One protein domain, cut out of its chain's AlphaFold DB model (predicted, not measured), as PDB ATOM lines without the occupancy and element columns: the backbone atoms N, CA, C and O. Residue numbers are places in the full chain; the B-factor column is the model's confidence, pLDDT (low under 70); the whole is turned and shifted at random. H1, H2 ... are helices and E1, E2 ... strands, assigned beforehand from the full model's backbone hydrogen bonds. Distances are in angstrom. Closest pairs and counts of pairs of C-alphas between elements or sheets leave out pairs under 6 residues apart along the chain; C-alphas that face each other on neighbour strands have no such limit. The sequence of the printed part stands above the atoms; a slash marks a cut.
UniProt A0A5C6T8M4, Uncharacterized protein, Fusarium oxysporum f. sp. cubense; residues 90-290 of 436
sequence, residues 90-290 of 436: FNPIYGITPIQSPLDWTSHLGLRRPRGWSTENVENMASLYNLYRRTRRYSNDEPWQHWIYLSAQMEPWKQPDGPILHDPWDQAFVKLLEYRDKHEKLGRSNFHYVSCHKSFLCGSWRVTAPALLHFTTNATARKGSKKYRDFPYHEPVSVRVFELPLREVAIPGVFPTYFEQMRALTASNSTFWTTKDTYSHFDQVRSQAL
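This is residues 90 to 290 of the 436 residues of an uncharacterized protein of Fusarium oxysporum f. sp. cubense (UniProt A0A5C6T8M4). A twisted sheet of four strands, in the order E3 E2 E4 E6, makes the core of this domain; the helices H3 and H6 pack on each other and graze it, while H4, which packs on the small H2, and H7 graze it too. At one end of the sheet E6 continues from E5, which pairs with E1 in a small two-stranded sheet near H5; H8 lies off from the four-stranded sheet, and long loops wind round the rest. The printed part has 201 residues with eight named helices and six named strands, in the order H1 H2 E1 E2 H3 E3 H4 E4 H5 E5 E6 H6 H7 H8. The larger sheet is mixed, the smaller antiparallel, and the class is mixed, helices and strands, though under half of the residues are in named elements. The whole is compact and rounded, with a radius of gyration of the C-alphas of 17.0 A and spans of 49 by 38 by 37 A.

Find C-alpha 145 at (152.369, 113.264, 158.753); from there E2, residues 145 to 151, runs 19.5 A to C-alpha 151 at (136.428, 122.419, 165.338). Beside it in the sheet look for E3, residues 191 to 195, 13.5 A long, and E4, residues 211 to 216, 16.4 A; E6, residues 238 to 243, measures 16.6 A. The smaller sheet holds E1, residues 132 to 134, and E5, residues 234 to 236. The longest helix is H3, residues 168 to 183, 22.0 A; H6, residues 258 to 266, measures 12.4 A. H8, residues 281 to 290, measures 14.3 A and ends at C-alpha 290, (143.448, 123.284, 186.654). The short helices are H1, residues 105 to 108, H2, residues 122 to 126, H4, residues 200 to 204, H5, residues 226 to 230, and H7, residues 272 to 275.

Begin between E2 and E4, which are antiparallel, with N 148 and O 213 2.9 A apart. E3 is parallel to E2, where N 192 and O 147 are 2.8 A apart; E2, H3 and E3 form a strand-helix-strand unit, two parallel neighbour strands with a helix between, and its crossover is right-handed. E6 is antiparallel to E4, with N 240 and O 214 at 2.9 A. E5 runs on into E6 at 41 degrees, and it is antiparallel to E1, with N 235 and O 133 at 2.8 A. Moving outward, H3 only grazes the four-stranded sheet with residues 169 to 177, and H6 only grazes it with residues 262 to 266. H3 and H6 touch, the closest C-alphas being those of Ala 172 and Phe 259 at 4.7 A, and run the same way at a steep tilt of 51 degrees. H7 touches H6 only at the corner, the C-alphas of Leu 265 and Trp 273 being closest at 5.5 A. H2 touches H4, with the C-alphas of Glu 123 and Ser 204 closest at 5.3 A. The closest C-alphas of H5 and E5, those of Lys 227 and Pro 236, are 6.8 A apart. H1 and H8 touch no helix and are not on the four-stranded sheet. In H3, H4, H5, H6 and H8 each O i to N i+4 pair is within hydrogen-bond range; H2 has 0 of 1, but 2 of 2 O i to N i+3 pairs, and H1 and H7 are too short for an i+4 pair.

The two C-alphas farthest apart, those of Asp 161 and Gly 224, are 53.5 A apart. The printed part has no cut. Look for long links from H1 to H2, from E2 to H3 and from E6 to H6. The mean pLDDT of the printed part is 83.4, and it falls under 70 at residues 90 to 92, 137 to 142, 161 to 164, 219 to 230 and 248 to 253.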
ATOM      1  N   PHE A  90     132.198 113.647 151.441       60.75
ATOM      2  CA  PHE A  90     133.040 114.830 151.648       60.75
ATOM      3  C   PHE A  90     132.215 115.951 152.287       60.75
ATOM      4  O   PHE A  90     131.130 116.271 151.802       60.75
ATOM      5  N   ASN A  91     132.745 116.605 153.329       66.19
ATOM      6  CA  ASN A  91     132.105 117.813 153.845       66.19
ATOM      7  C   ASN A  91     132.182 118.898 152.753       66.19
ATOM      8  O   ASN A  91     133.299 119.260 152.365       66.19
ATOM      9  N   PRO A  92     131.050 119.451 152.277       62.94
ATOM     10  CA  PRO A  92     131.043 120.419 151.181       62.94
ATOM     11  C   PRO A  92     131.830 121.700 151.492       62.94
ATOM     12  O   PRO A  92     132.260 122.383 150.569       62.94
ATOM     13  N   ILE A  93     132.052 122.022 152.768       80.62
ATOM     14  CA  ILE A  93     132.738 123.252 153.171       80.62
ATOM     15  C   ILE A  93     134.251 123.080 153.225       80.62
ATOM     16  O   ILE A  93     134.985 123.901 152.681       80.62
ATOM     17  N   TYR A  94     134.737 122.016 153.866       83.75
ATOM     18  CA  TYR A  94     136.179 121.784 153.974       83.75
ATOM     19  C   TYR A  94     136.740 120.986 152.789       83.75
ATOM     20  O   TYR A  94     137.947 120.987 152.561       83.75
ATOM     21  N   GLY A  95     135.898 120.283 152.026       83.75
ATOM     22  CA  GLY A  95     136.321 119.392 150.941       83.75
ATOM     23  C   GLY A  95     137.296 118.302 151.402       83.75
ATOM     24  O   GLY A  95     138.198 117.933 150.655       83.75
ATOM     25  N   ILE A  96     137.151 117.836 152.646       86.75
ATOM     26  CA  ILE A  96     137.890 116.716 153.246       86.75
ATOM     27  C   ILE A  96     136.905 115.784 153.956       86.75
ATOM     28  O   ILE A  96     135.796 116.197 154.311       86.75
ATOM     29  N   THR A  97     137.310 114.532 154.156       80.25
ATOM     30  CA  THR A  97     136.484 113.516 154.815       80.25
ATOM     31  C   THR A  97     136.371 113.810 156.317       80.25
ATOM     32  O   THR A  97     137.405 113.897 156.998       80.25
ATOM     33  N   PRO A  98     135.149 113.980 156.856       85.94
ATOM     34  CA  PRO A  98     134.937 114.081 158.292       85.94
ATOM     35  C   PRO A  98     135.133 112.710 158.950       85.94
ATOM     36  O   PRO A  98     134.734 111.690 158.405       85.94
ATOM     37  N   ILE A  99     135.714 112.683 160.144       89.50
ATOM     38  CA  ILE A  99     135.700 111.499 161.004       89.50
ATOM     39  C   ILE A  99     134.444 111.612 161.867       89.50
ATOM     40  O   ILE A  99     134.442 112.320 162.876       89.50
ATOM     41  N   GLN A 100     133.369 110.956 161.430       83.50
ATOM     42  CA  GLN A 100     132.097 110.936 162.158       83.50
ATOM     43  C   GLN A 100     132.069 109.799 163.182       83.50
ATOM     44  O   GLN A 100     131.701 110.012 164.338       83.50
ATOM     45  N   SER A 101     132.504 108.600 162.776       88.00
ATOM     46  CA  SER A 101     132.420 107.420 163.627       88.00
ATOM     47  C   SER A 101     133.567 107.325 164.637       88.00
ATOM     48  O   SER A 101     134.752 107.324 164.278       88.00
ATOM     49  N   PRO A 102     133.247 107.207 165.939       89.25
ATOM     50  CA  PRO A 102     134.252 106.986 166.964       89.25
ATOM     51  C   PRO A 102     134.826 105.562 166.948       89.25
ATOM     52  O   PRO A 102     135.826 105.321 167.624       89.25
ATOM     53  N   LEU A 103     134.224 104.617 166.217       89.88
ATOM     54  CA  LEU A 103     134.668 103.216 166.199       89.88
ATOM     55  C   LEU A 103     135.804 102.975 165.206       89.88
ATOM     56  O   LEU A 103     136.665 102.124 165.436       89.88
ATOM     57  N   ASP A 104     135.840 103.735 164.115       86.62
ATOM     58  CA  ASP A 104     136.733 103.498 162.984       86.62
ATOM     59  C   ASP A 104     137.643 104.696 162.662       86.62
ATOM     60  O   ASP A 104     138.365 104.684 161.670       86.62
ATOM     61  N   TRP A 105     137.702 105.713 163.525       91.44
ATOM     62  CA  TRP A 105     138.549 106.896 163.323       91.44
ATOM     63  C   TRP A 105     140.020 106.573 162.988       91.44
ATOM     64  O   TRP A 105     140.694 107.320 162.280       91.44
ATOM     65  N   THR A 106     140.543 105.444 163.481       92.25
ATOM     66  CA  THR A 106     141.906 104.995 163.158       92.25
ATOM     67  C   THR A 106     142.050 104.550 161.701       92.25
ATOM     68  O   THR A 106     143.100 104.786 161.099       92.25
ATOM     69  N   SER A 107     141.017 103.935 161.116       89.44
ATOM     70  CA  SER A 107     141.027 103.438 159.737       89.44
ATOM     71  C   SER A 107     141.048 104.593 158.733       89.44
ATOM     72  O   SER A 107     141.803 104.522 157.762       89.44
ATOM     73  N   HIS A 108     140.345 105.691 159.039       88.50
ATOM     74  CA  HIS A 108     140.341 106.939 158.268       88.50
ATOM     75  C   HIS A 108     141.752 107.515 158.070       88.50
ATOM     76  O   HIS A 108     142.060 108.078 157.026       88.50
ATOM     77  N   LEU A 109     142.636 107.310 159.049       90.25
ATOM     78  CA  LEU A 109     144.037 107.746 159.023       90.25
ATOM     79  C   LEU A 109     144.993 106.673 158.465       90.25
ATOM     80  O   LEU A 109     146.212 106.860 158.453       90.25
ATOM     81  N   GLY A 110     144.481 105.505 158.066       90.62
ATOM     82  CA  GLY A 110     145.291 104.351 157.672       90.62
ATOM     83  C   GLY A 110     146.103 103.742 158.826       90.62
ATOM     84  O   GLY A 110     147.154 103.130 158.592       90.62
ATOM     85  N   LEU A 111     145.645 103.926 160.067       92.38
ATOM     86  CA  LEU A 111     146.288 103.430 161.280       92.38
ATOM     87  C   LEU A 111     145.730 102.070 161.697       92.38
ATOM     88  O   LEU A 111     144.621 101.670 161.348       92.38
ATOM     89  N   ARG A 112     146.539 101.334 162.455       90.69
ATOM     90  CA  ARG A 112     146.206 100.022 163.003       90.69
ATOM     91  C   ARG A 112     146.663  99.911 164.446       90.69
ATOM     92  O   ARG A 112     147.635 100.543 164.864       90.69
ATOM     93  N   ARG A 113     145.979  99.043 165.182       88.06
ATOM     94  CA  ARG A 113     146.337  98.637 166.541       88.06
ATOM     95  C   ARG A 113     147.101  97.306 166.529       88.06
ATOM     96  O   ARG A 113     146.981  96.554 165.557       88.06
ATOM     97  N   PRO A 114     147.924  97.025 167.556       84.88
ATOM     98  CA  PRO A 114     148.681  95.779 167.633       84.88
ATOM     99  C   PRO A 114     147.753  94.562 167.757       84.88
ATOM    100  O   PRO A 114     146.595  94.676 168.159       84.88
ATOM    101  N   ARG A 115     148.270  93.374 167.418       80.31
ATOM    102  CA  ARG A 115     147.511  92.117 167.548       80.31
ATOM    103  C   ARG A 115     147.156  91.852 169.014       80.31
ATOM    104  O   ARG A 115     148.008  92.019 169.882       80.31
ATOM    105  N   GLY A 116     145.924  91.410 169.266       76.31
ATOM    106  CA  GLY A 116     145.425  91.158 170.622       76.31
ATOM    107  C   GLY A 116     145.203  92.428 171.445       76.31
ATOM    108  O   GLY A 116     145.121  92.344 172.667       76.31
ATOM    109  N   TRP A 117     145.148  93.602 170.803       83.12
ATOM    110  CA  TRP A 117     144.682  94.812 171.465       83.12
ATOM    111  C   TRP A 117     143.231  94.614 171.904       83.12
ATOM    112  O   TRP A 117     142.372  94.317 171.076       83.12
ATOM    113  N   SER A 118     142.987  94.799 173.196       84.19
ATOM    114  CA  SER A 118     141.655  94.933 173.760       84.19
ATOM    115  C   SER A 118     141.670  95.910 174.930       84.19
ATOM    116  O   SER A 118     142.720  96.177 175.531       84.19
ATOM    117  N   THR A 119     140.511  96.468 175.257       80.56
ATOM    118  CA  THR A 119     140.347  97.288 176.455       80.56
ATOM    119  C   THR A 119     138.927  97.176 176.992       80.56
ATOM    120  O   THR A 119     137.975  97.161 176.227       80.56
ATOM    121  N   GLU A 120     138.788  97.112 178.314       73.38
ATOM    122  CA  GLU A 120     137.484  97.198 178.988       73.38
ATOM    123  C   GLU A 120     137.046  98.659 179.194       73.38
ATOM    124  O   GLU A 120     135.898  98.929 179.529       73.38
ATOM    125  N   ASN A 121     137.953  99.627 179.000       79.31
ATOM    126  CA  ASN A 121     137.642 101.044 179.153       79.31
ATOM    127  C   ASN A 121     137.243 101.643 177.802       79.31
ATOM    128  O   ASN A 121     138.078 101.792 176.909       79.31
ATOM    129  N   VAL A 122     135.986 102.063 177.703       80.81
ATOM    130  CA  VAL A 122     135.416 102.719 176.525       80.81
ATOM    131  C   VAL A 122     136.244 103.926 176.069       80.81
ATOM    132  O   VAL A 122     136.523 104.042 174.881       80.81
ATOM    133  N   GLU A 123     136.749 104.769 176.974       82.31
ATOM    134  CA  GLU A 123     137.611 105.918 176.625       82.31
ATOM    135  C   GLU A 123     138.880 105.473 175.870       82.31
ATOM    136  O   GLU A 123     139.320 106.101 174.902       82.31
ATOM    137  N   ASN A 124     139.445 104.324 176.252       84.00
ATOM    138  CA  ASN A 124     140.643 103.781 175.616       84.00
ATOM    139  C   ASN A 124     140.378 103.247 174.199       84.00
ATOM    140  O   ASN A 124     141.333 103.035 173.444       84.00
ATOM    141  N   MET A 125     139.118 103.094 173.784       87.06
ATOM    142  CA  MET A 125     138.763 102.843 172.386       87.06
ATOM    143  C   MET A 125     139.189 104.002 171.479       87.06
ATOM    144  O   MET A 125     139.575 103.770 170.335       87.06
ATOM    145  N   ALA A 126     139.222 105.237 171.984       91.25
ATOM    146  CA  ALA A 126     139.739 106.402 171.270       91.25
ATOM    147  C   ALA A 126     141.228 106.670 171.560       91.25
ATOM    148  O   ALA A 126     141.756 107.706 171.169       91.25
ATOM    149  N   SER A 127     141.942 105.753 172.226       90.38
ATOM    150  CA  SER A 127     143.317 106.001 172.677       90.38
ATOM    151  C   SER A 127     144.250 106.446 171.545       90.38
ATOM    152  O   SER A 127     144.361 105.780 170.510       90.38
ATOM    153  N   LEU A 128     144.976 107.542 171.800       92.81
ATOM    154  CA  LEU A 128     146.053 108.065 170.952       92.81
ATOM    155  C   LEU A 128     147.382 107.303 171.138       92.81
ATOM    156  O   LEU A 128     148.393 107.637 170.519       92.81
ATOM    157  N   TYR A 129     147.397 106.277 171.996       88.50
ATOM    158  CA  TYR A 129     148.540 105.393 172.211       88.50
ATOM    159  C   TYR A 129     148.444 104.120 171.372       88.50
ATOM    160  O   TYR A 129     147.371 103.700 170.949       88.50
ATOM    161  N   ASN A 130     149.591 103.456 171.192       85.75
ATOM    162  CA  ASN A 130     149.689 102.157 170.512       85.75
ATOM    163  C   ASN A 130     149.080 102.169 169.100       85.75
ATOM    164  O   ASN A 130     148.476 101.189 168.662       85.75
ATOM    165  N   LEU A 131     149.264 103.285 168.400       91.00
ATOM    166  CA  LEU A 131     148.899 103.449 167.004       91.00
ATOM    167  C   LEU A 131     150.097 103.118 166.130       91.00
ATOM    168  O   LEU A 131     151.226 103.529 166.412       91.00
ATOM    169  N   TYR A 132     149.837 102.384 165.061       90.12
ATOM    170  CA  TYR A 132     150.859 101.926 164.145       90.12
ATOM    171  C   TYR A 132     150.417 102.130 162.706       90.12
ATOM    172  O   TYR A 132     149.247 101.967 162.366       90.12
ATOM    173  N   ARG A 133     151.373 102.428 161.836       89.75
ATOM    174  CA  ARG A 133     151.163 102.536 160.394       89.75
ATOM    175  C   ARG A 133     151.961 101.457 159.690       89.75
ATOM    176  O   ARG A 133     153.097 101.191 160.061       89.75
ATOM    177  N   ARG A 134     151.403 100.839 158.650       87.38
ATOM    178  CA  ARG A 134     152.146  99.853 157.852       87.38
ATOM    179  C   ARG A 134     153.414 100.488 157.269       87.38
ATOM    180  O   ARG A 134     153.337 101.516 156.598       87.38
ATOM    181  N   THR A 135     154.565  99.859 157.499       81.12
ATOM    182  CA  THR A 135     155.854 100.311 156.966       81.12
ATOM    183  C   THR A 135     155.817 100.270 155.438       81.12
ATOM    184  O   THR A 135     155.450  99.249 154.845       81.12
ATOM    185  N   ARG A 136     156.192 101.373 154.780       73.81
ATOM    186  CA  ARG A 136     156.363 101.387 153.319       73.81
ATOM    187  C   ARG A 136     157.654 100.656 152.947       73.81
ATOM    188  O   ARG A 136     158.655 100.762 153.647       73.81
ATOM    189  N   ARG A 137     157.639  99.913 151.832       62.31
ATOM    190  CA  ARG A 137     158.809  99.150 151.347       62.31
ATOM    191  C   ARG A 137     159.997 100.040 150.952       62.31
ATOM    192  O   ARG A 137     161.122  99.561 150.988       62.31
ATOM    193  N   TYR A 138     159.753 101.302 150.608       58.69
ATOM    194  CA  TYR A 138     160.777 102.274 150.232       58.69
ATOM    195  C   TYR A 138     160.805 103.376 151.298       58.69
ATOM    196  O   TYR A 138     159.812 104.070 151.493       58.69
ATOM    197  N   SER A 139     161.908 103.463 152.049       52.75
ATOM    198  CA  SER A 139     162.033 104.255 153.286       52.75
ATOM    199  C   SER A 139     162.750 105.598 153.107       52.75
ATOM    200  O   SER A 139     163.237 106.151 154.087       52.75
ATOM    201  N   ASN A 140     162.881 106.082 151.869       51.41
ATOM    202  CA  ASN A 140     163.555 107.354 151.575       51.41
ATOM    203  C   ASN A 140     162.593 108.553 151.559       51.41
ATOM    204  O   ASN A 140     163.033 109.671 151.314       51.41
ATOM    205  N   ASP A 141     161.304 108.325 151.815       57.12
ATOM    206  CA  ASP A 141     160.303 109.385 151.893       57.12
ATOM    207  C   ASP A 141     160.337 110.076 153.266       57.12
ATOM    208  O   ASP A 141     160.648 109.458 154.289       57.12
ATOM    209  N   GLU A 142     159.974 111.360 153.273       69.62
ATOM    210  CA  GLU A 142     159.727 112.165 154.471       69.62
ATOM    211  C   GLU A 142     158.844 111.422 155.497       69.62
ATOM    212  O   GLU A 142     158.009 110.587 155.115       69.62
ATOM    213  N   PRO A 143     158.987 111.715 156.809       76.94
ATOM    214  CA  PRO A 143     158.132 111.130 157.834       76.94
ATOM    215  C   PRO A 143     156.664 111.295 157.454       76.94
ATOM    216  O   PRO A 143     156.236 112.374 157.050       76.94
ATOM    217  N   TRP A 144     155.871 110.237 157.615       87.62
ATOM    218  CA  TRP A 144     154.438 110.348 157.382       87.62
ATOM    219  C   TRP A 144     153.845 111.308 158.409       87.62
ATOM    220  O   TRP A 144     154.159 111.198 159.596       87.62
ATOM    221  N   GLN A 145     153.024 112.244 157.940       88.88
ATOM    222  CA  GLN A 145     152.369 113.264 158.753       88.88
ATOM    223  C   GLN A 145     150.904 113.380 158.341       88.88
ATOM    224  O   GLN A 145     150.625 113.550 157.153       88.88
ATOM    225  N   HIS A 146     149.981 113.272 159.294       93.00
ATOM    226  CA  HIS A 146     148.550 113.542 159.113       93.00
ATOM    227  C   HIS A 146     148.050 114.470 160.214       93.00
ATOM    228  O   HIS A 146     148.560 114.457 161.337       93.00
ATOM    229  N   TRP A 147     147.037 115.254 159.877       94.75
ATOM    230  CA  TRP A 147     146.457 116.267 160.735       94.75
ATOM    231  C   TRP A 147     144.961 116.023 160.898       94.75
ATOM    232  O   TRP A 147     144.272 115.733 159.926       94.75
ATOM    233  N   ILE A 148     144.453 116.164 162.118       96.06
ATOM    234  CA  ILE A 148     143.010 116.245 162.370       96.06
ATOM    235  C   ILE A 148     142.730 117.621 162.941       96.06
ATOM    236  O   ILE A 148     143.253 117.965 164.003       96.06
ATOM    237  N   TYR A 149     141.921 118.403 162.236       95.88
ATOM    238  CA  TYR A 149     141.381 119.637 162.773       95.88
ATOM    239  C   TYR A 149     140.137 119.341 163.603       95.88
ATOM    240  O   TYR A 149     139.215 118.660 163.155       95.88
ATOM    241  N   LEU A 150     140.157 119.838 164.831       95.56
ATOM    242  CA  LEU A 150     139.108 119.714 165.822       95.56
ATOM    243  C   LEU A 150     138.390 121.062 165.897       95.56
ATOM    244  O   LEU A 150     138.916 121.990 166.515       95.56
ATOM    245  N   SER A 151     137.227 121.189 165.256       92.75
ATOM    246  CA  SER A 151     136.428 122.419 165.338       92.75
ATOM    247  C   SER A 151     135.658 122.472 166.649       92.75
ATOM    248  O   SER A 151     135.143 121.462 167.126       92.75
ATOM    249  N   ALA A 152     135.568 123.666 167.235       91.50
ATOM    250  CA  ALA A 152     134.730 123.909 168.406       91.50
ATOM    251  C   ALA A 152     133.232 123.951 168.065       91.50
ATOM    252  O   ALA A 152     132.393 123.846 168.963       91.50
ATOM    253  N   GLN A 153     132.901 124.113 166.785       87.50
ATOM    254  CA  GLN A 153     131.536 124.236 166.311       87.50
ATOM    255  C   GLN A 153     130.920 122.870 166.031       87.50
ATOM    256  O   GLN A 153     131.611 121.862 165.874       87.50
ATOM    257  N   MET A 154     129.592 122.863 165.964       84.38
ATOM    258  CA  MET A 154     128.850 121.755 165.380       84.38
ATOM    259  C   MET A 154     129.199 121.618 163.897       84.38
ATOM    260  O   MET A 154     129.614 122.593 163.258       84.38
ATOM    261  N   GLU A 155     129.008 120.416 163.346       79.56
ATOM    262  CA  GLU A 155     129.188 120.134 161.931       79.56
ATOM    263  C   GLU A 155     128.519 121.235 161.118       79.56
ATOM    264  O   GLU A 155     127.335 121.508 161.325       79.56
ATOM    265  N   PRO A 156     129.249 121.882 160.204       75.31
ATOM    266  CA  PRO A 156     128.728 123.078 159.571       75.31
ATOM    267  C   PRO A 156     127.382 122.898 158.858       75.31
ATOM    268  O   PRO A 156     126.549 123.792 158.883       75.31
ATOM    269  N   TRP A 157     127.111 121.725 158.279       72.44
ATOM    270  CA  TRP A 157     125.821 121.441 157.640       72.44
ATOM    271  C   TRP A 157     124.664 121.227 158.630       72.44
ATOM    272  O   TRP A 157     123.511 121.247 158.215       72.44
ATOM    273  N   LYS A 158     124.953 121.006 159.918       73.62
ATOM    274  CA  LYS A 158     123.958 120.905 160.994       73.62
ATOM    275  C   LYS A 158     123.681 122.263 161.656       73.62
ATOM    276  O   LYS A 158     122.792 122.339 162.500       73.62
ATOM    277  N   GLN A 159     124.440 123.321 161.346       75.38
ATOM    278  CA  GLN A 159     124.296 124.618 162.018       75.38
ATOM    279  C   GLN A 159     122.938 125.281 161.699       75.38
ATOM    280  O   GLN A 159     122.477 125.186 160.561       75.38
ATOM    281  N   PRO A 160     122.291 125.960 162.674       70.06
ATOM    282  CA  PRO A 160     120.965 126.565 162.486       70.06
ATOM    283  C   PRO A 160     120.901 127.591 161.352       70.06
ATOM    284  O   PRO A 160     119.918 127.644 160.619       70.06
ATOM    285  N   ASP A 161     121.974 128.362 161.178       69.56
ATOM    286  CA  ASP A 161     122.104 129.381 160.131       69.56
ATOM    287  C   ASP A 161     122.613 128.793 158.796       69.56
ATOM    288  O   ASP A 161     122.944 129.515 157.853       69.56
ATOM    289  N   GLY A 162     122.664 127.459 158.697       65.81
ATOM    290  CA  GLY A 162     123.160 126.717 157.546       65.81
ATOM    291  C   GLY A 162     124.689 126.573 157.527       65.81
ATOM    292  O   GLY A 162     125.349 126.789 158.538       65.81
ATOM    293  N   PRO A 163     125.288 126.221 156.374       67.44
ATOM    294  CA  PRO A 163     126.718 125.908 156.221       67.44
ATOM    295  C   PRO A 163     127.678 127.109 156.379       67.44
ATOM    296  O   PRO A 163     128.798 127.091 155.862       67.44
ATOM    297  N   ILE A 164     127.253 128.180 157.046       69.00
ATOM    298  CA  ILE A 164     128.021 129.412 157.202       69.00
ATOM    299  C   ILE A 164     129.028 129.234 158.340       69.00
ATOM    300  O   ILE A 164     128.670 129.061 159.499       69.00
ATOM    301  N   LEU A 165     130.321 129.329 158.023       79.50
ATOM    302  CA  LEU A 165     131.370 129.297 159.039       79.50
ATOM    303  C   LEU A 165     131.463 130.646 159.753       79.50
ATOM    304  O   LEU A 165     132.095 131.575 159.247       79.50
ATOM    305  N   HIS A 166     130.867 130.758 160.936       77.88
ATOM    306  CA  HIS A 166     131.007 131.948 161.784       77.88
ATOM    307  C   HIS A 166     132.312 131.961 162.586       77.88
ATOM    308  O   HIS A 166     132.829 133.029 162.916       77.88
ATOM    309  N   ASP A 167     132.852 130.782 162.891       87.00
ATOM    310  CA  ASP A 167     134.042 130.649 163.716       87.00
ATOM    311  C   ASP A 167     135.312 131.053 162.941       87.00
ATOM    312  O   ASP A 167     135.566 130.553 161.837       87.00
ATOM    313  N   PRO A 168     136.136 131.962 163.489       91.75
ATOM    314  CA  PRO A 168     137.298 132.472 162.775       91.75
ATOM    315  C   PRO A 168     138.413 131.427 162.611       91.75
ATOM    316  O   PRO A 168     139.226 131.564 161.693       91.75
ATOM    317  N   TRP A 169     138.464 130.384 163.450       93.81
ATOM    318  CA  TRP A 169     139.388 129.264 163.269       93.81
ATOM    319  C   TRP A 169     138.933 128.340 162.153       93.81
ATOM    320  O   TRP A 169     139.761 127.949 161.335       93.81
ATOM    321  N   ASP A 170     137.633 128.071 162.047       92.38
ATOM    322  CA  ASP A 170     137.078 127.293 160.936       92.38
ATOM    323  C   ASP A 170     137.304 128.005 159.593       92.38
ATOM    324  O   ASP A 170     137.757 127.394 158.620       92.38
ATOM    325  N   GLN A 171     137.094 129.325 159.543       93.12
ATOM    326  CA  GLN A 171     137.419 130.138 158.364       93.12
ATOM    327  C   GLN A 171     138.920 130.116 158.036       93.12
ATOM    328  O   GLN A 171     139.313 130.040 156.869       93.12
ATOM    329  N   ALA A 172     139.781 130.207 159.054       94.38
ATOM    330  CA  ALA A 172     141.228 130.126 158.875       94.38
ATOM    331  C   ALA A 172     141.671 128.740 158.389       94.38
ATOM    332  O   ALA A 172     142.583 128.649 157.567       94.38
ATOM    333  N   PHE A 173     141.001 127.682 158.842       95.00
ATOM    334  CA  PHE A 173     141.249 126.319 158.408       95.00
ATOM    335  C   PHE A 173     140.872 126.117 156.936       95.00
ATOM    336  O   PHE A 173     141.679 125.581 156.184       95.00
ATOM    337  N   VAL A 174     139.732 126.640 156.467       93.81
ATOM    338  CA  VAL A 174     139.404 126.636 155.024       93.81
ATOM    339  C   VAL A 174     140.499 127.331 154.212       93.81
ATOM    340  O   VAL A 174     141.019 126.755 153.255       93.81
ATOM    341  N   LYS A 175     140.927 128.528 154.639       94.81
ATOM    342  CA  LYS A 175     142.025 129.261 153.984       94.81
ATOM    343  C   LYS A 175     143.328 128.461 153.973       94.81
ATOM    344  O   LYS A 175     144.064 128.510 152.991       94.81
ATOM    345  N   LEU A 176     143.622 127.721 155.043       95.25
ATOM    346  CA  LEU A 176     144.774 126.825 155.117       95.25
ATOM    347  C   LEU A 176     144.685 125.700 154.083       95.25
ATOM    348  O   LEU A 176     145.666 125.457 153.384       95.25
ATOM    349  N   LEU A 177     143.535 125.032 153.971       94.69
ATOM    350  CA  LEU A 177     143.338 123.956 152.997       94.69
ATOM    351  C   LEU A 177     143.506 124.474 151.561       94.69
ATOM    352  O   LEU A 177     144.270 123.899 150.788       94.69
ATOM    353  N   GLU A 178     142.888 125.611 151.231       94.38
ATOM    354  CA  GLU A 178     143.044 126.262 149.923       94.38
ATOM    355  C   GLU A 178     144.491 126.682 149.639       94.38
ATOM    356  O   GLU A 178     144.983 126.539 148.517       94.38
ATOM    357  N   TYR A 179     145.183 127.219 150.648       94.69
ATOM    358  CA  TYR A 179     146.592 127.570 150.530       94.69
ATOM    359  C   TYR A 179     147.430 126.329 150.228       94.69
ATOM    360  O   TYR A 179     148.274 126.369 149.333       94.69
ATOM    361  N   ARG A 180     147.189 125.220 150.933       92.75
ATOM    362  CA  ARG A 180     147.942 123.981 150.740       92.75
ATOM    363  C   ARG A 180     147.720 123.370 149.373       92.75
ATOM    364  O   ARG A 180     148.696 122.954 148.766       92.75
ATOM    365  N   ASP A 181     146.499 123.366 148.855       93.25
ATOM    366  CA  ASP A 181     146.247 122.856 147.500       93.25
ATOM    367  C   ASP A 181     147.017 123.626 146.425       93.25
ATOM    368  O   ASP A 181     147.413 123.054 145.412       93.25
ATOM    369  N   LYS A 182     147.245 124.926 146.646       93.75
ATOM    370  CA  LYS A 182     147.979 125.789 145.714       93.75
ATOM    371  C   LYS A 182     149.499 125.702 145.875       93.75
ATOM    372  O   LYS A 182     150.210 125.901 144.895       93.75
ATOM    373  N   HIS A 183     149.999 125.454 147.087       91.62
ATOM    374  CA  HIS A 183     151.420 125.641 147.415       91.62
ATOM    375  C   HIS A 183     152.137 124.380 147.918       91.62
ATOM    376  O   HIS A 183     153.362 124.394 148.021       91.62
ATOM    377  N   GLU A 184     151.426 123.294 148.233       88.12
ATOM    378  CA  GLU A 184     152.013 122.070 148.780       88.12
ATOM    379  C   GLU A 184     151.667 120.828 147.955       88.12
ATOM    380  O   GLU A 184     150.537 120.626 147.526       88.12
ATOM    381  N   LYS A 185     152.641 119.921 147.804       84.88
ATOM    382  CA  LYS A 185     152.509 118.705 146.985       84.88
ATOM    383  C   LYS A 185     151.381 117.768 147.436       84.88
ATOM    384  O   LYS A 185     150.784 117.095 146.604       84.88
ATOM    385  N   LEU A 186     151.130 117.683 148.743       82.75
ATOM    386  CA  LEU A 186     150.061 116.850 149.310       82.75
ATOM    387  C   LEU A 186     148.701 117.569 149.337       82.75
ATOM    388  O   LEU A 186     147.688 116.926 149.602       82.75
ATOM    389  N   GLY A 187     148.655 118.882 149.088       88.00
ATOM    390  CA  GLY A 187     147.433 119.671 149.230       88.00
ATOM    391  C   GLY A 187     146.749 119.452 150.582       88.00
ATOM    392  O   GLY A 187     147.412 119.409 151.628       88.00
ATOM    393  N   ARG A 188     145.424 119.272 150.541       90.38
ATOM    394  CA  ARG A 188     144.564 118.896 151.675       90.38
ATOM    395  C   ARG A 188     144.512 117.395 151.999       90.38
ATOM    396  O   ARG A 188     143.806 117.011 152.926       90.38
ATOM    397  N   SER A 189     145.230 116.526 151.278       87.31
ATOM    398  CA  SER A 189     145.040 115.064 151.362       87.31
ATOM    399  C   SER A 189     145.467 114.430 152.690       87.31
ATOM    400  O   SER A 189     145.214 113.252 152.915       87.31
ATOM    401  N   ASN A 190     146.198 115.163 153.529       89.75
ATOM    402  CA  ASN A 190     146.659 114.720 154.842       89.75
ATOM    403  C   ASN A 190     145.878 115.367 155.998       89.75
ATOM    404  O   ASN A 190     146.328 115.268 157.140       89.75
ATOM    405  N   PHE A 191     144.748 116.023 155.711       93.31
ATOM    406  CA  PHE A 191     143.839 116.558 156.720       93.31
ATOM    407  C   PHE A 191     142.564 115.740 156.846       93.31
ATOM    408  O   PHE A 191     141.951 115.344 155.859       93.31
ATOM    409  N   HIS A 192     142.127 115.608 158.091       93.06
ATOM    410  CA  HIS A 192     140.793 115.177 158.471       93.06
ATOM    411  C   HIS A 192     140.156 116.212 159.391       93.06
ATOM    412  O   HIS A 192     140.819 117.118 159.905       93.06
ATOM    413  N   TYR A 193     138.858 116.049 159.604       91.75
ATOM    414  CA  TYR A 193     138.045 116.955 160.397       91.75
ATOM    415  C   TYR A 193     137.227 116.190 161.434       91.75
ATOM    416  O   TYR A 193     136.651 115.154 161.111       91.75
ATOM    417  N   VAL A 194     137.132 116.731 162.646       92.88
ATOM    418  CA  VAL A 194     136.174 116.311 163.675       92.88
ATOM    419  C   VAL A 194     135.471 117.555 164.215       92.88
ATOM    420  O   VAL A 194     136.119 118.530 164.599       92.88
ATOM    421  N   SER A 195     134.141 117.505 164.272       91.12
ATOM    422  CA  SER A 195     133.316 118.445 165.038       91.12
ATOM    423  C   SER A 195     133.401 118.065 166.511       91.12
ATOM    424  O   SER A 195     133.093 116.927 166.855       91.12
ATOM    425  N   CYS A 196     133.839 118.964 167.396       92.00
ATOM    426  CA  CYS A 196     133.912 118.660 168.827       92.00
ATOM    427  C   CYS A 196     132.627 118.962 169.594       92.00
ATOM    428  O   CYS A 196     132.545 118.629 170.782       92.00
ATOM    429  N   HIS A 197     131.610 119.543 168.952       86.94
ATOM    430  CA  HIS A 197     130.312 119.725 169.587       86.94
ATOM    431  C   HIS A 197     129.706 118.359 169.938       86.94
ATOM    432  O   HIS A 197     129.283 117.620 169.059       86.94
ATOM    433  N   LYS A 198     129.679 118.015 171.233       85.56
ATOM    434  CA  LYS A 198     129.179 116.720 171.742       85.56
ATOM    435  C   LYS A 198     129.846 115.497 171.082       85.56
ATOM    436  O   LYS A 198     129.195 114.488 170.830       85.56
ATOM    437  N   SER A 199     131.156 115.567 170.844       90.81
ATOM    438  CA  SER A 199     131.930 114.452 170.281       90.81
ATOM    439  C   SER A 199     132.606 113.602 171.352       90.81
ATOM    440  O   SER A 199     133.375 114.102 172.181       90.81
ATOM    441  N   PHE A 200     132.383 112.292 171.281       93.94
ATOM    442  CA  PHE A 200     133.088 111.296 172.076       93.94
ATOM    443  C   PHE A 200     134.602 111.337 171.855       93.94
ATOM    444  O   PHE A 200     135.357 111.208 172.820       93.94
ATOM    445  N   LEU A 201     135.056 111.529 170.610       94.31
ATOM    446  CA  LEU A 201     136.483 111.555 170.281       94.31
ATOM    447  C   LEU A 201     137.179 112.728 170.973       94.31
ATOM    448  O   LEU A 201     138.162 112.521 171.683       94.31
ATOM    449  N   CYS A 202     136.633 113.943 170.855       93.69
ATOM    450  CA  CYS A 202     137.214 115.120 171.508       93.69
ATOM    451  C   CYS A 202     137.184 115.008 173.040       93.69
ATOM    452  O   CYS A 202     138.162 115.371 173.699       93.69
ATOM    453  N   GLY A 203     136.102 114.447 173.597       91.94
ATOM    454  CA  GLY A 203     136.000 114.139 175.024       91.94
ATOM    455  C   GLY A 203     137.086 113.165 175.484       91.94
ATOM    456  O   GLY A 203     137.867 113.487 176.377       91.94
ATOM    457  N   SER A 204     137.206 112.020 174.814       92.69
ATOM    458  CA  SER A 204     138.145 110.946 175.171       92.69
ATOM    459  C   SER A 204     139.611 111.325 174.964       92.69
ATOM    460  O   SER A 204     140.492 110.905 175.713       92.69
ATOM    461  N   TRP A 205     139.907 112.155 173.960       93.81
ATOM    462  CA  TRP A 205     141.239 112.734 173.784       93.81
ATOM    463  C   TRP A 205     141.547 113.834 174.802       93.81
ATOM    464  O   TRP A 205     142.699 114.258 174.899       93.81
ATOM    465  N   ARG A 206     140.539 114.282 175.561       92.12
ATOM    466  CA  ARG A 206     140.621 115.378 176.529       92.12
ATOM    467  C   ARG A 206     141.229 116.636 175.919       92.12
ATOM    468  O   ARG A 206     142.119 117.248 176.499       92.12
ATOM    469  N   VAL A 207     140.739 117.005 174.738       91.69
ATOM    470  CA  VAL A 207     141.228 118.167 173.987       91.69
ATOM    471  C   VAL A 207     140.186 119.271 173.973       91.69
ATOM    472  O   VAL A 207     139.009 119.036 173.704       91.69
ATOM    473  N   THR A 208     140.639 120.489 174.232       90.69
ATOM    474  CA  THR A 208     139.848 121.711 174.132       90.69
ATOM    475  C   THR A 208     139.918 122.232 172.703       90.69
ATOM    476  O   THR A 208     140.972 122.676 172.249       90.69
ATOM    477  N   ALA A 209     138.802 122.161 171.982       91.88
ATOM    478  CA  ALA A 209     138.687 122.743 170.650       91.88
ATOM    479  C   ALA A 209     138.609 124.285 170.721       91.88
ATOM    480  O   ALA A 209     138.075 124.814 171.700       91.88
ATOM    481  N   PRO A 210     139.094 125.018 169.702       94.50
ATOM    482  CA  PRO A 210     139.664 124.516 168.454       94.50
ATOM    483  C   PRO A 210     141.078 123.959 168.643       94.50
ATOM    484  O   PRO A 210     141.877 124.497 169.407       94.50
ATOM    485  N   ALA A 211     141.399 122.866 167.953       95.38
ATOM    486  CA  ALA A 211     142.695 122.211 168.105       95.38
ATOM    487  C   ALA A 211     143.154 121.468 166.846       95.38
ATOM    488  O   ALA A 211     142.367 121.152 165.958       95.38
ATOM    489  N   LEU A 212     144.448 121.161 166.781       96.19
ATOM    490  CA  LEU A 212     145.049 120.320 165.749       96.19
ATOM    491  C   LEU A 212     145.718 119.103 166.389       96.19
ATOM    492  O   LEU A 212     146.591 119.239 167.249       96.19
ATOM    493  N   LEU A 213     145.348 117.909 165.941       96.38
ATOM    494  CA  LEU A 213     146.074 116.683 166.252       96.38
ATOM    495  C   LEU A 213     147.071 116.390 165.142       96.38
ATOM    496  O   LEU A 213     146.685 116.303 163.982       96.38
ATOM    497  N   HIS A 214     148.335 116.196 165.501       95.12
ATOM    498  CA  HIS A 214     149.392 115.832 164.565       95.12
ATOM    499  C   HIS A 214     149.821 114.388 164.785       95.12
ATOM    500  O   HIS A 214     150.330 114.051 165.853       95.12
ATOM    501  N   PHE A 215     149.670 113.556 163.763       94.25
ATOM    502  CA  PHE A 215     150.086 112.161 163.746       94.25
ATOM    503  C   PHE A 215     151.343 112.026 162.902       94.25
ATOM    504  O   PHE A 215     151.332 112.390 161.730       94.25
ATOM    505  N   THR A 216     152.416 111.471 163.465       90.75
ATOM    506  CA  THR A 216     153.655 111.268 162.709       90.75
ATOM    507  C   THR A 216     154.418 110.005 163.082       90.75
ATOM    508  O   THR A 216     154.458 109.611 164.251       90.75
ATOM    509  N   THR A 217     155.073 109.393 162.092       86.75
ATOM    510  CA  THR A 217     156.000 108.265 162.288       86.75
ATOM    511  C   THR A 217     157.407 108.696 162.724       86.75
ATOM    512  O   THR A 217     158.286 107.843 162.848       86.75
ATOM    513  N   ASN A 218     157.657 109.995 162.972       71.31
ATOM    514  CA  ASN A 218     159.007 110.469 163.287       71.31
ATOM    515  C   ASN A 218     159.607 109.802 164.549       71.31
ATOM    516  O   ASN A 218     158.986 109.683 165.608       71.31
ATOM    517  N   ALA A 219     160.855 109.367 164.389       52.34
ATOM    518  CA  ALA A 219     161.563 108.353 165.147       52.34
ATOM    519  C   ALA A 219     162.249 108.879 166.421       52.34
ATOM    520  O   ALA A 219     163.465 108.777 166.565       52.34
ATOM    521  N   THR A 220     161.494 109.353 167.415       48.09
ATOM    522  CA  THR A 220     162.033 109.306 168.793       48.09
ATOM    523  C   THR A 220     162.078 107.864 169.318       48.09
ATOM    524  O   THR A 220     162.889 107.524 170.180       48.09
ATOM    525  N   ALA A 221     161.272 106.964 168.743       48.19
ATOM    526  CA  ALA A 221     161.359 105.531 168.987       48.19
ATOM    527  C   ALA A 221     162.516 104.917 168.178       48.19
ATOM    528  O   ALA A 221     162.367 104.595 167.000       48.19
ATOM    529  N   ARG A 222     163.678 104.722 168.817       45.38
ATOM    530  CA  ARG A 222     164.814 103.982 168.232       45.38
ATOM    531  C   ARG A 222     164.342 102.643 167.634       45.38
ATOM    532  O   ARG A 222     163.600 101.900 168.291       45.38
ATOM    533  N   LYS A 223     164.818 102.307 166.422       46.12
ATOM    534  CA  LYS A 223     164.730 100.948 165.852       46.12
ATOM    535  C   LYS A 223     165.239  99.958 166.912       46.12
ATOM    536  O   LYS A 223     166.380 100.069 167.349       46.12
ATOM    537  N   GLY A 224     164.372  99.057 167.382       48.34
ATOM    538  CA  GLY A 224     164.665  98.113 168.475       48.34
ATOM    539  C   GLY A 224     163.941  98.374 169.806       48.34
ATOM    540  O   GLY A 224     164.043  97.542 170.709       48.34
ATOM    541  N   SER A 225     163.183  99.471 169.933       53.91
ATOM    542  CA  SER A 225     162.286  99.699 171.079       53.91
ATOM    543  C   SER A 225     161.194  98.619 171.179       53.91
ATOM    544  O   SER A 225     160.790  98.039 170.170       53.91
ATOM    545  N   LYS A 226     160.698  98.357 172.401       55.44
ATOM    546  CA  LYS A 226     159.645  97.356 172.680       55.44
ATOM    547  C   LYS A 226     158.446  97.490 171.725       55.44
ATOM    548  O   LYS A 226     158.024  96.497 171.147       55.44
ATOM    549  N   LYS A 227     158.034  98.730 171.428       58.31
ATOM    550  CA  LYS A 227     156.940  99.056 170.495       58.31
ATOM    551  C   LYS A 227     157.114  98.464 169.087       58.31
ATOM    552  O   LYS A 227     156.141  98.038 168.486       58.31
ATOM    553  N   TYR A 228     158.339  98.391 168.558       56.53
ATOM    554  CA  TYR A 228     158.594  97.795 167.236       56.53
ATOM    555  C   TYR A 228     158.502  96.262 167.242       56.53
ATOM    556  O   TYR A 228     158.219  95.658 166.210       56.53
ATOM    557  N   ARG A 229     158.772  95.627 168.391       62.06
ATOM    558  CA  ARG A 229     158.685  94.165 168.540       62.06
ATOM    559  C   ARG A 229     157.236  93.698 168.636       62.06
ATOM    560  O   ARG A 229     156.924  92.619 168.146       62.06
ATOM    561  N   ASP A 230     156.374  94.528 169.219       66.19
ATOM    562  CA  ASP A 230     154.969  94.196 169.457       66.19
ATOM    563  C   ASP A 230     154.150  94.120 168.150       66.19
ATOM    564  O   ASP A 230     153.160  93.387 168.095       66.19
ATOM    565  N   PHE A 231     154.559  94.817 167.073       77.94
ATOM    566  CA  PHE A 231     153.852  94.760 165.786       77.94
ATOM    567  C   PHE A 231     154.770  94.836 164.541       77.94
ATOM    568  O   PHE A 231     155.019  95.917 164.003       77.94
ATOM    569  N   PRO A 232     155.259  93.684 164.037       75.62
ATOM    570  CA  PRO A 232     156.159  93.628 162.881       75.62
ATOM    571  C   PRO A 232     155.579  94.271 161.610       75.62
ATOM    572  O   PRO A 232     154.372  94.210 161.363       75.62
ATOM    573  N   TYR A 233     156.453  94.836 160.766       82.62
ATOM    574  CA  TYR A 233     156.111  95.539 159.510       82.62
ATOM    575  C   TYR A 233     155.231  96.785 159.674       82.62
ATOM    576  O   TYR A 233     154.601  97.234 158.710       82.62
ATOM    577  N   HIS A 234     155.181  97.334 160.886       86.19
ATOM    578  CA  HIS A 234     154.511  98.587 161.170       86.19
ATOM    579  C   HIS A 234     155.439  99.532 161.942       86.19
ATOM    580  O   HIS A 234     156.296  99.107 162.715       86.19
ATOM    581  N   GLU A 235     155.272 100.827 161.707       86.06
ATOM    582  CA  GLU A 235     155.985 101.910 162.374       86.06
ATOM    583  C   GLU A 235     155.083 102.501 163.461       86.06
ATOM    584  O   GLU A 235     153.892 102.710 163.204       86.06
ATOM    585  N   PRO A 236     155.604 102.769 164.669       87.38
ATOM    586  CA  PRO A 236     154.831 103.427 165.710       87.38
ATOM    587  C   PRO A 236     154.507 104.864 165.298       87.38
ATOM    588  O   PRO A 236     155.348 105.575 164.751       87.38
ATOM    589  N   VAL A 237     153.292 105.299 165.613       90.38
ATOM    590  CA  VAL A 237     152.834 106.668 165.389       90.38
ATOM    591  C   VAL A 237     152.846 107.422 166.709       90.38
ATOM    592  O   VAL A 237     152.363 106.944 167.737       90.38
ATOM    593  N   SER A 238     153.438 108.609 166.675       90.94
ATOM    594  CA  SER A 238     153.385 109.589 167.752       90.94
ATOM    595  C   SER A 238     152.301 110.613 167.448       90.94
ATOM    596  O   SER A 238     152.170 111.051 166.305       90.94
ATOM    597  N   VAL A 239     151.537 110.990 168.470       93.94
ATOM    598  CA  VAL A 239     150.484 112.003 168.360       93.94
ATOM    599  C   VAL A 239     150.882 113.223 169.176       93.94
ATOM    600  O   VAL A 239     151.440 113.066 170.259       93.94
ATOM    601  N   ARG A 240     150.616 114.427 168.675       93.88
ATOM    602  CA  ARG A 240     150.748 115.698 169.404       93.88
ATOM    603  C   ARG A 240     149.431 116.453 169.324       93.88
ATOM    604  O   ARG A 240     148.725 116.334 168.328       93.88
ATOM    605  N   VAL A 241     149.121 117.228 170.356       94.25
ATOM    606  CA  VAL A 241     147.875 118.002 170.448       94.25
ATOM    607  C   VAL A 241     148.216 119.475 170.508       94.25
ATOM    608  O   VAL A 241     148.898 119.886 171.437       94.25
ATOM    609  N   PHE A 242     147.703 120.284 169.595       93.44
ATOM    610  CA  PHE A 242     147.853 121.737 169.595       93.44
ATOM    611  C   PHE A 242     146.494 122.382 169.857       93.44
ATOM    612  O   PHE A 242     145.723 122.575 168.928       93.44
ATOM    613  N   GLU A 243     146.192 122.677 171.122       92.50
ATOM    614  CA  GLU A 243     145.015 123.468 171.506       92.50
ATOM    615  C   GLU A 243     145.253 124.940 171.157       92.50
ATOM    616  O   GLU A 243     146.308 125.490 171.490       92.50
ATOM    617  N   LEU A 244     144.300 125.554 170.458       91.50
ATOM    618  CA  LEU A 244     144.408 126.897 169.899       91.50
ATOM    619  C   LEU A 244     143.563 127.902 170.713       91.50
ATOM    620  O   LEU A 244     142.499 127.543 171.216       91.50
ATOM    621  N   PRO A 245     143.995 129.174 170.838       90.50
ATOM    622  CA  PRO A 245     145.274 129.714 170.379       90.50
ATOM    623  C   PRO A 245     146.459 129.130 171.154       90.50
ATOM    624  O   PRO A 245     146.391 128.926 172.369       90.50
ATOM    625  N   LEU A 246     147.581 128.932 170.457       85.44
ATOM    626  CA  LEU A 246     148.834 128.585 171.118       85.44
ATOM    627  C   LEU A 246     149.218 129.689 172.108       85.44
ATOM    628  O   LEU A 246     149.277 130.866 171.750       85.44
ATOM    629  N   ARG A 247     149.494 129.293 173.352       70.69
ATOM    630  CA  ARG A 247     149.975 130.199 174.410       70.69
ATOM    631  C   ARG A 247     151.482 130.452 174.334       70.69
ATOM    632  O   ARG A 247     151.983 131.348 175.003       70.69
ATOM    633  N   GLU A 248     152.193 129.656 173.542       62.62
ATOM    634  CA  GLU A 248     153.622 129.817 173.291       62.62
ATOM    635  C   GLU A 248     153.847 130.940 172.272       62.62
ATOM    636  O   GLU A 248     153.225 130.977 171.209       62.62
ATOM    637  N   VAL A 249     154.733 131.873 172.624       56.72
ATOM    638  CA  VAL A 249     155.104 133.019 171.789       56.72
ATOM    639  C   VAL A 249     155.877 132.491 170.575       56.72
ATOM    640  O   VAL A 249     156.908 131.839 170.738       56.72
ATOM    641  N   ALA A 250     155.396 132.756 169.356       56.56
ATOM    642  CA  ALA A 250     156.197 132.528 168.154       56.56
ATOM    643  C   ALA A 250     157.426 133.436 168.242       56.56
ATOM    644  O   ALA A 250     157.293 134.594 168.603       56.56
ATOM    645  N   ILE A 251     158.639 132.976 167.958       53.97
ATOM    646  CA  ILE A 251     159.788 133.894 167.998       53.97
ATOM    647  C   ILE A 251     159.826 134.683 166.674       53.97
ATOM    648  O   ILE A 251     160.039 134.043 165.641       53.97
ATOM    649  N   PRO A 252     159.660 136.032 166.659       50.00
ATOM    650  CA  PRO A 252     159.327 136.948 167.763       50.00
ATOM    651  C   PRO A 252     157.864 137.470 167.723       50.00
ATOM    652  O   PRO A 252     157.477 138.161 166.785       50.00
ATOM    653  N   GLY A 253     157.069 137.214 168.772       65.88
ATOM    654  CA  GLY A 253     155.720 137.760 168.987       65.88
ATOM    655  C   GLY A 253     154.535 136.772 168.998       65.88
ATOM    656  O   GLY A 253     154.656 135.558 169.147       65.88
ATOM    657  N   VAL A 254     153.332 137.338 168.889       72.00
ATOM    658  CA  VAL A 254     152.065 136.607 168.719       72.00
ATOM    659  C   VAL A 254     151.828 136.414 167.223       72.00
ATOM    660  O   VAL A 254     152.158 137.292 166.427       72.00
ATOM    661  N   PHE A 255     151.253 135.279 166.824       82.00
ATOM    662  CA  PHE A 255     150.883 135.074 165.425       82.00
ATOM    663  C   PHE A 255     149.910 136.172 164.959       82.00
ATOM    664  O   PHE A 255     148.926 136.434 165.650       82.00
ATOM    665  N   PRO A 256     150.144 136.798 163.792       83.19
ATOM    666  CA  PRO A 256     149.360 137.953 163.353       83.19
ATOM    667  C   PRO A 256     147.917 137.584 162.992       83.19
ATOM    668  O   PRO A 256     147.028 138.427 163.056       83.19
ATOM    669  N   THR A 257     147.673 136.329 162.600       90.06
ATOM    670  CA  THR A 257     146.339 135.815 162.280       90.06
ATOM    671  C   THR A 257     146.212 134.346 162.682       90.06
ATOM    672  O   THR A 257     147.210 133.626 162.782       90.06
ATOM    673  N   TYR A 258     144.971 133.879 162.846       92.56
ATOM    674  CA  TYR A 258     144.643 132.463 163.046       92.56
ATOM    675  C   TYR A 258     145.207 131.570 161.928       92.56
ATOM    676  O   TYR A 258     145.771 130.510 162.195       92.56
ATOM    677  N   PHE A 259     145.134 132.050 160.680       93.75
ATOM    678  CA  PHE A 259     145.690 131.374 159.508       93.75
ATOM    679  C   PHE A 259     147.206 131.197 159.620       93.75
ATOM    680  O   PHE A 259     147.698 130.089 159.431       93.75
ATOM    681  N   GLU A 260     147.951 132.250 159.972       90.94
ATOM    682  CA  GLU A 260     149.410 132.153 160.106       90.94
ATOM    683  C   GLU A 260     149.822 131.199 161.233       90.94
ATOM    684  O   GLU A 260     150.801 130.471 161.080       90.94
ATOM    685  N   GLN A 261     149.053 131.132 162.328       90.56
ATOM    686  CA  GLN A 261     149.301 130.153 163.389       90.56
ATOM    687  C   GLN A 261     149.121 128.714 162.888       90.56
ATOM    688  O   GLN A 261     150.005 127.876 163.080       90.56
ATOM    689  N   MET A 262     148.011 128.421 162.207       92.25
ATOM    690  CA  MET A 262     147.772 127.084 161.658       92.25
ATOM    691  C   MET A 262     148.771 126.729 160.550       92.25
ATOM    692  O   MET A 262     149.246 125.592 160.486       92.25
ATOM    693  N   ARG A 263     149.141 127.693 159.700       92.00
ATOM    694  CA  ARG A 263     150.126 127.506 158.627       92.00
ATOM    695  C   ARG A 263     151.502 127.197 159.197       92.00
ATOM    696  O   ARG A 263     152.127 126.236 158.767       92.00
ATOM    697  N   ALA A 264     151.952 127.950 160.197       89.25
ATOM    698  CA  ALA A 264     153.238 127.701 160.839       89.25
ATOM    699  C   ALA A 264     153.302 126.317 161.496       89.25
ATOM    700  O   ALA A 264     154.350 125.679 161.458       89.25
ATOM    701  N   LEU A 265     152.195 125.822 162.054       89.62
ATOM    702  CA  LEU A 265     152.120 124.474 162.619       89.62
ATOM    703  C   LEU A 265     152.194 123.369 161.562       89.62
ATOM    704  O   LEU A 265     152.857 122.357 161.779       89.62
ATOM    705  N   THR A 266     151.481 123.552 160.453       91.12
ATOM    706  CA  THR A 266     151.139 122.457 159.532       91.12
ATOM    707  C   THR A 266     151.913 122.465 158.219       91.12
ATOM    708  O   THR A 266     151.809 121.495 157.467       91.12
ATOM    709  N   ALA A 267     152.669 123.528 157.925       86.31
ATOM    710  CA  ALA A 267     153.406 123.638 156.673       86.31
ATOM    711  C   ALA A 267     154.387 122.472 156.498       86.31
ATOM    712  O   ALA A 267     155.097 122.105 157.436       86.31
ATOM    713  N   SER A 268     154.465 121.919 155.284       79.56
ATOM    714  CA  SER A 268     155.312 120.744 154.996       79.56
ATOM    715  C   SER A 268     156.799 120.956 155.326       79.56
ATOM    716  O   SER A 268     157.504 120.010 155.665       79.56
ATOM    717  N   ASN A 269     157.280 122.200 155.269       77.75
ATOM    718  CA  ASN A 269     158.658 122.573 155.601       77.75
ATOM    719  C   ASN A 269     158.843 123.078 157.043       77.75
ATOM    720  O   ASN A 269     159.950 123.473 157.412       77.75
ATOM    721  N   SER A 270     157.784 123.113 157.849       79.88
ATOM    722  CA  SER A 270     157.867 123.595 159.220       79.88
ATOM    723  C   SER A 270     158.372 122.507 160.157       79.88
ATOM    724  O   SER A 270     157.975 121.346 160.076       79.88
ATOM    725  N   THR A 271     159.217 122.906 161.105       82.50
ATOM    726  CA  THR A 271     159.598 122.097 162.268       82.50
ATOM    727  C   THR A 271     158.885 122.556 163.535       82.50
ATOM    728  O   THR A 271     159.123 121.988 164.597       82.50
ATOM    729  N   PHE A 272     157.992 123.547 163.458       84.25
ATOM    730  CA  PHE A 272     157.345 124.140 164.630       84.25
ATOM    731  C   PHE A 272     156.543 123.106 165.429       84.25
ATOM    732  O   PHE A 272     156.542 123.121 166.649       84.25
ATOM    733  N   TRP A 273     155.954 122.107 164.774       85.19
ATOM    734  CA  TRP A 273     155.277 121.007 165.466       85.19
ATOM    735  C   TRP A 273     156.202 120.165 166.368       85.19
ATOM    736  O   TRP A 273     155.707 119.411 167.205       85.19
ATOM    737  N   THR A 274     157.528 120.255 166.214       84.50
ATOM    738  CA  THR A 274     158.495 119.577 167.095       84.50
ATOM    739  C   THR A 274     158.657 120.267 168.446       84.50
ATOM    740  O   THR A 274     159.185 119.633 169.355       84.50
ATOM    741  N   THR A 275     158.184 121.510 168.609       82.19
ATOM    742  CA  THR A 275     158.272 122.227 169.892       82.19
ATOM    743  C   THR A 275     157.387 121.605 170.963       82.19
ATOM    744  O   THR A 275     157.649 121.784 172.147       82.19
ATOM    745  N   LYS A 276     156.361 120.847 170.556       85.00
ATOM    746  CA  LYS A 276     155.424 120.200 171.467       85.00
ATOM    747  C   LYS A 276     155.734 118.720 171.658       85.00
ATOM    748  O   LYS A 276     155.945 117.968 170.696       85.00
ATOM    749  N   ASP A 277     155.688 118.299 172.916       87.81
ATOM    750  CA  ASP A 277     155.850 116.906 173.305       87.81
ATOM    751  C   ASP A 277     154.710 116.019 172.796       87.81
ATOM    752  O   ASP A 277     153.608 116.462 172.454       87.81
ATOM    753  N   THR A 278     154.992 114.717 172.735       91.00
ATOM    754  CA  THR A 278     153.984 113.713 172.389       91.00
ATOM    755  C   THR A 278     152.879 113.662 173.436       91.00
ATOM    756  O   THR A 278     153.143 113.808 174.626       91.00
ATOM    757  N   TYR A 279     151.660 113.375 172.987       92.19
ATOM    758  CA  TYR A 279     150.457 113.301 173.801       92.19
ATOM    759  C   TYR A 279     150.663 112.514 175.099       92.19
ATOM    760  O   TYR A 279     151.075 111.347 175.113       92.19
ATOM    761  N   SER A 280     150.301 113.170 176.193       91.31
ATOM    762  CA  SER A 280     150.292 112.637 177.542       91.31
ATOM    763  C   SER A 280     148.885 112.809 178.097       91.31
ATOM    764  O   SER A 280     148.429 113.931 178.311       91.31
ATOM    765  N   HIS A 281     148.182 111.697 178.312       89.25
ATOM    766  CA  HIS A 281     146.839 111.725 178.884       89.25
ATOM    767  C   HIS A 281     146.854 112.379 180.270       89.25
ATOM    768  O   HIS A 281     145.968 113.160 180.592       89.25
ATOM    769  N   PHE A 282     147.908 112.137 181.056       89.88
ATOM    770  CA  PHE A 282     148.106 112.805 182.339       89.88
ATOM    771  C   PHE A 282     148.188 114.329 182.190       89.88
ATOM    772  O   PHE A 282     147.524 115.049 182.934       89.88
ATOM    773  N   ASP A 283     148.954 114.826 181.214       90.56
ATOM    774  CA  ASP A 283     149.074 116.269 181.001       90.56
ATOM    775  C   ASP A 283     147.756 116.895 180.539       90.56
ATOM    776  O   ASP A 283     147.461 118.011 180.964       90.56
ATOM    777  N   GLN A 284     146.937 116.175 179.762       91.31
ATOM    778  CA  GLN A 284     145.596 116.645 179.391       91.31
ATOM    779  C   GLN A 284     144.605 116.627 180.554       91.31
ATOM    780  O   GLN A 284     143.845 117.570 180.757       91.31
ATOM    781  N   VAL A 285     144.624 115.580 181.382       91.31
ATOM    782  CA  VAL A 285     143.815 115.557 182.607       91.31
ATOM    783  C   VAL A 285     144.207 116.730 183.501       91.31
ATOM    784  O   VAL A 285     143.335 117.436 184.004       91.31
ATOM    785  N   ARG A 286     145.510 116.995 183.657       90.31
ATOM    786  CA  ARG A 286     146.013 118.133 184.432       90.31
ATOM    787  C   ARG A 286     145.604 119.476 183.820       90.31
ATOM    788  O   ARG A 286     145.190 120.364 184.565       90.31
ATOM    789  N   SER A 287     145.714 119.641 182.499       88.81
ATOM    790  CA  SER A 287     145.375 120.894 181.807       88.81
ATOM    791  C   SER A 287     143.895 121.251 181.951       88.81
ATOM    792  O   SER A 287     143.585 122.430 182.101       88.81
ATOM    793  N   GLN A 288     143.005 120.255 181.990       89.88
ATOM    794  CA  GLN A 288     141.566 120.430 182.218       89.88
ATOM    795  C   GLN A 288     141.198 120.571 183.703       89.88
ATOM    796  O   GLN A 288     140.305 121.345 184.054       89.88
ATOM    797  N   ALA A 289     141.897 119.856 184.587       92.19
ATOM    798  CA  ALA A 289     141.668 119.920 186.026       92.19
ATOM    799  C   ALA A 289     141.967 121.314 186.596       92.19
ATOM    800  O   ALA A 289     141.219 121.809 187.434       92.19
ATOM    801  N   LEU A 290     143.032 121.977 186.132       91.50
ATOM    802  CA  LEU A 290     143.448 123.284 186.654       91.50
ATOM    803  C   LEU A 290     142.374 124.384 186.491       91.50
ATOM    804  O   LEU A 290     142.049 125.033 187.488       91.50
TER     805      LEU A 290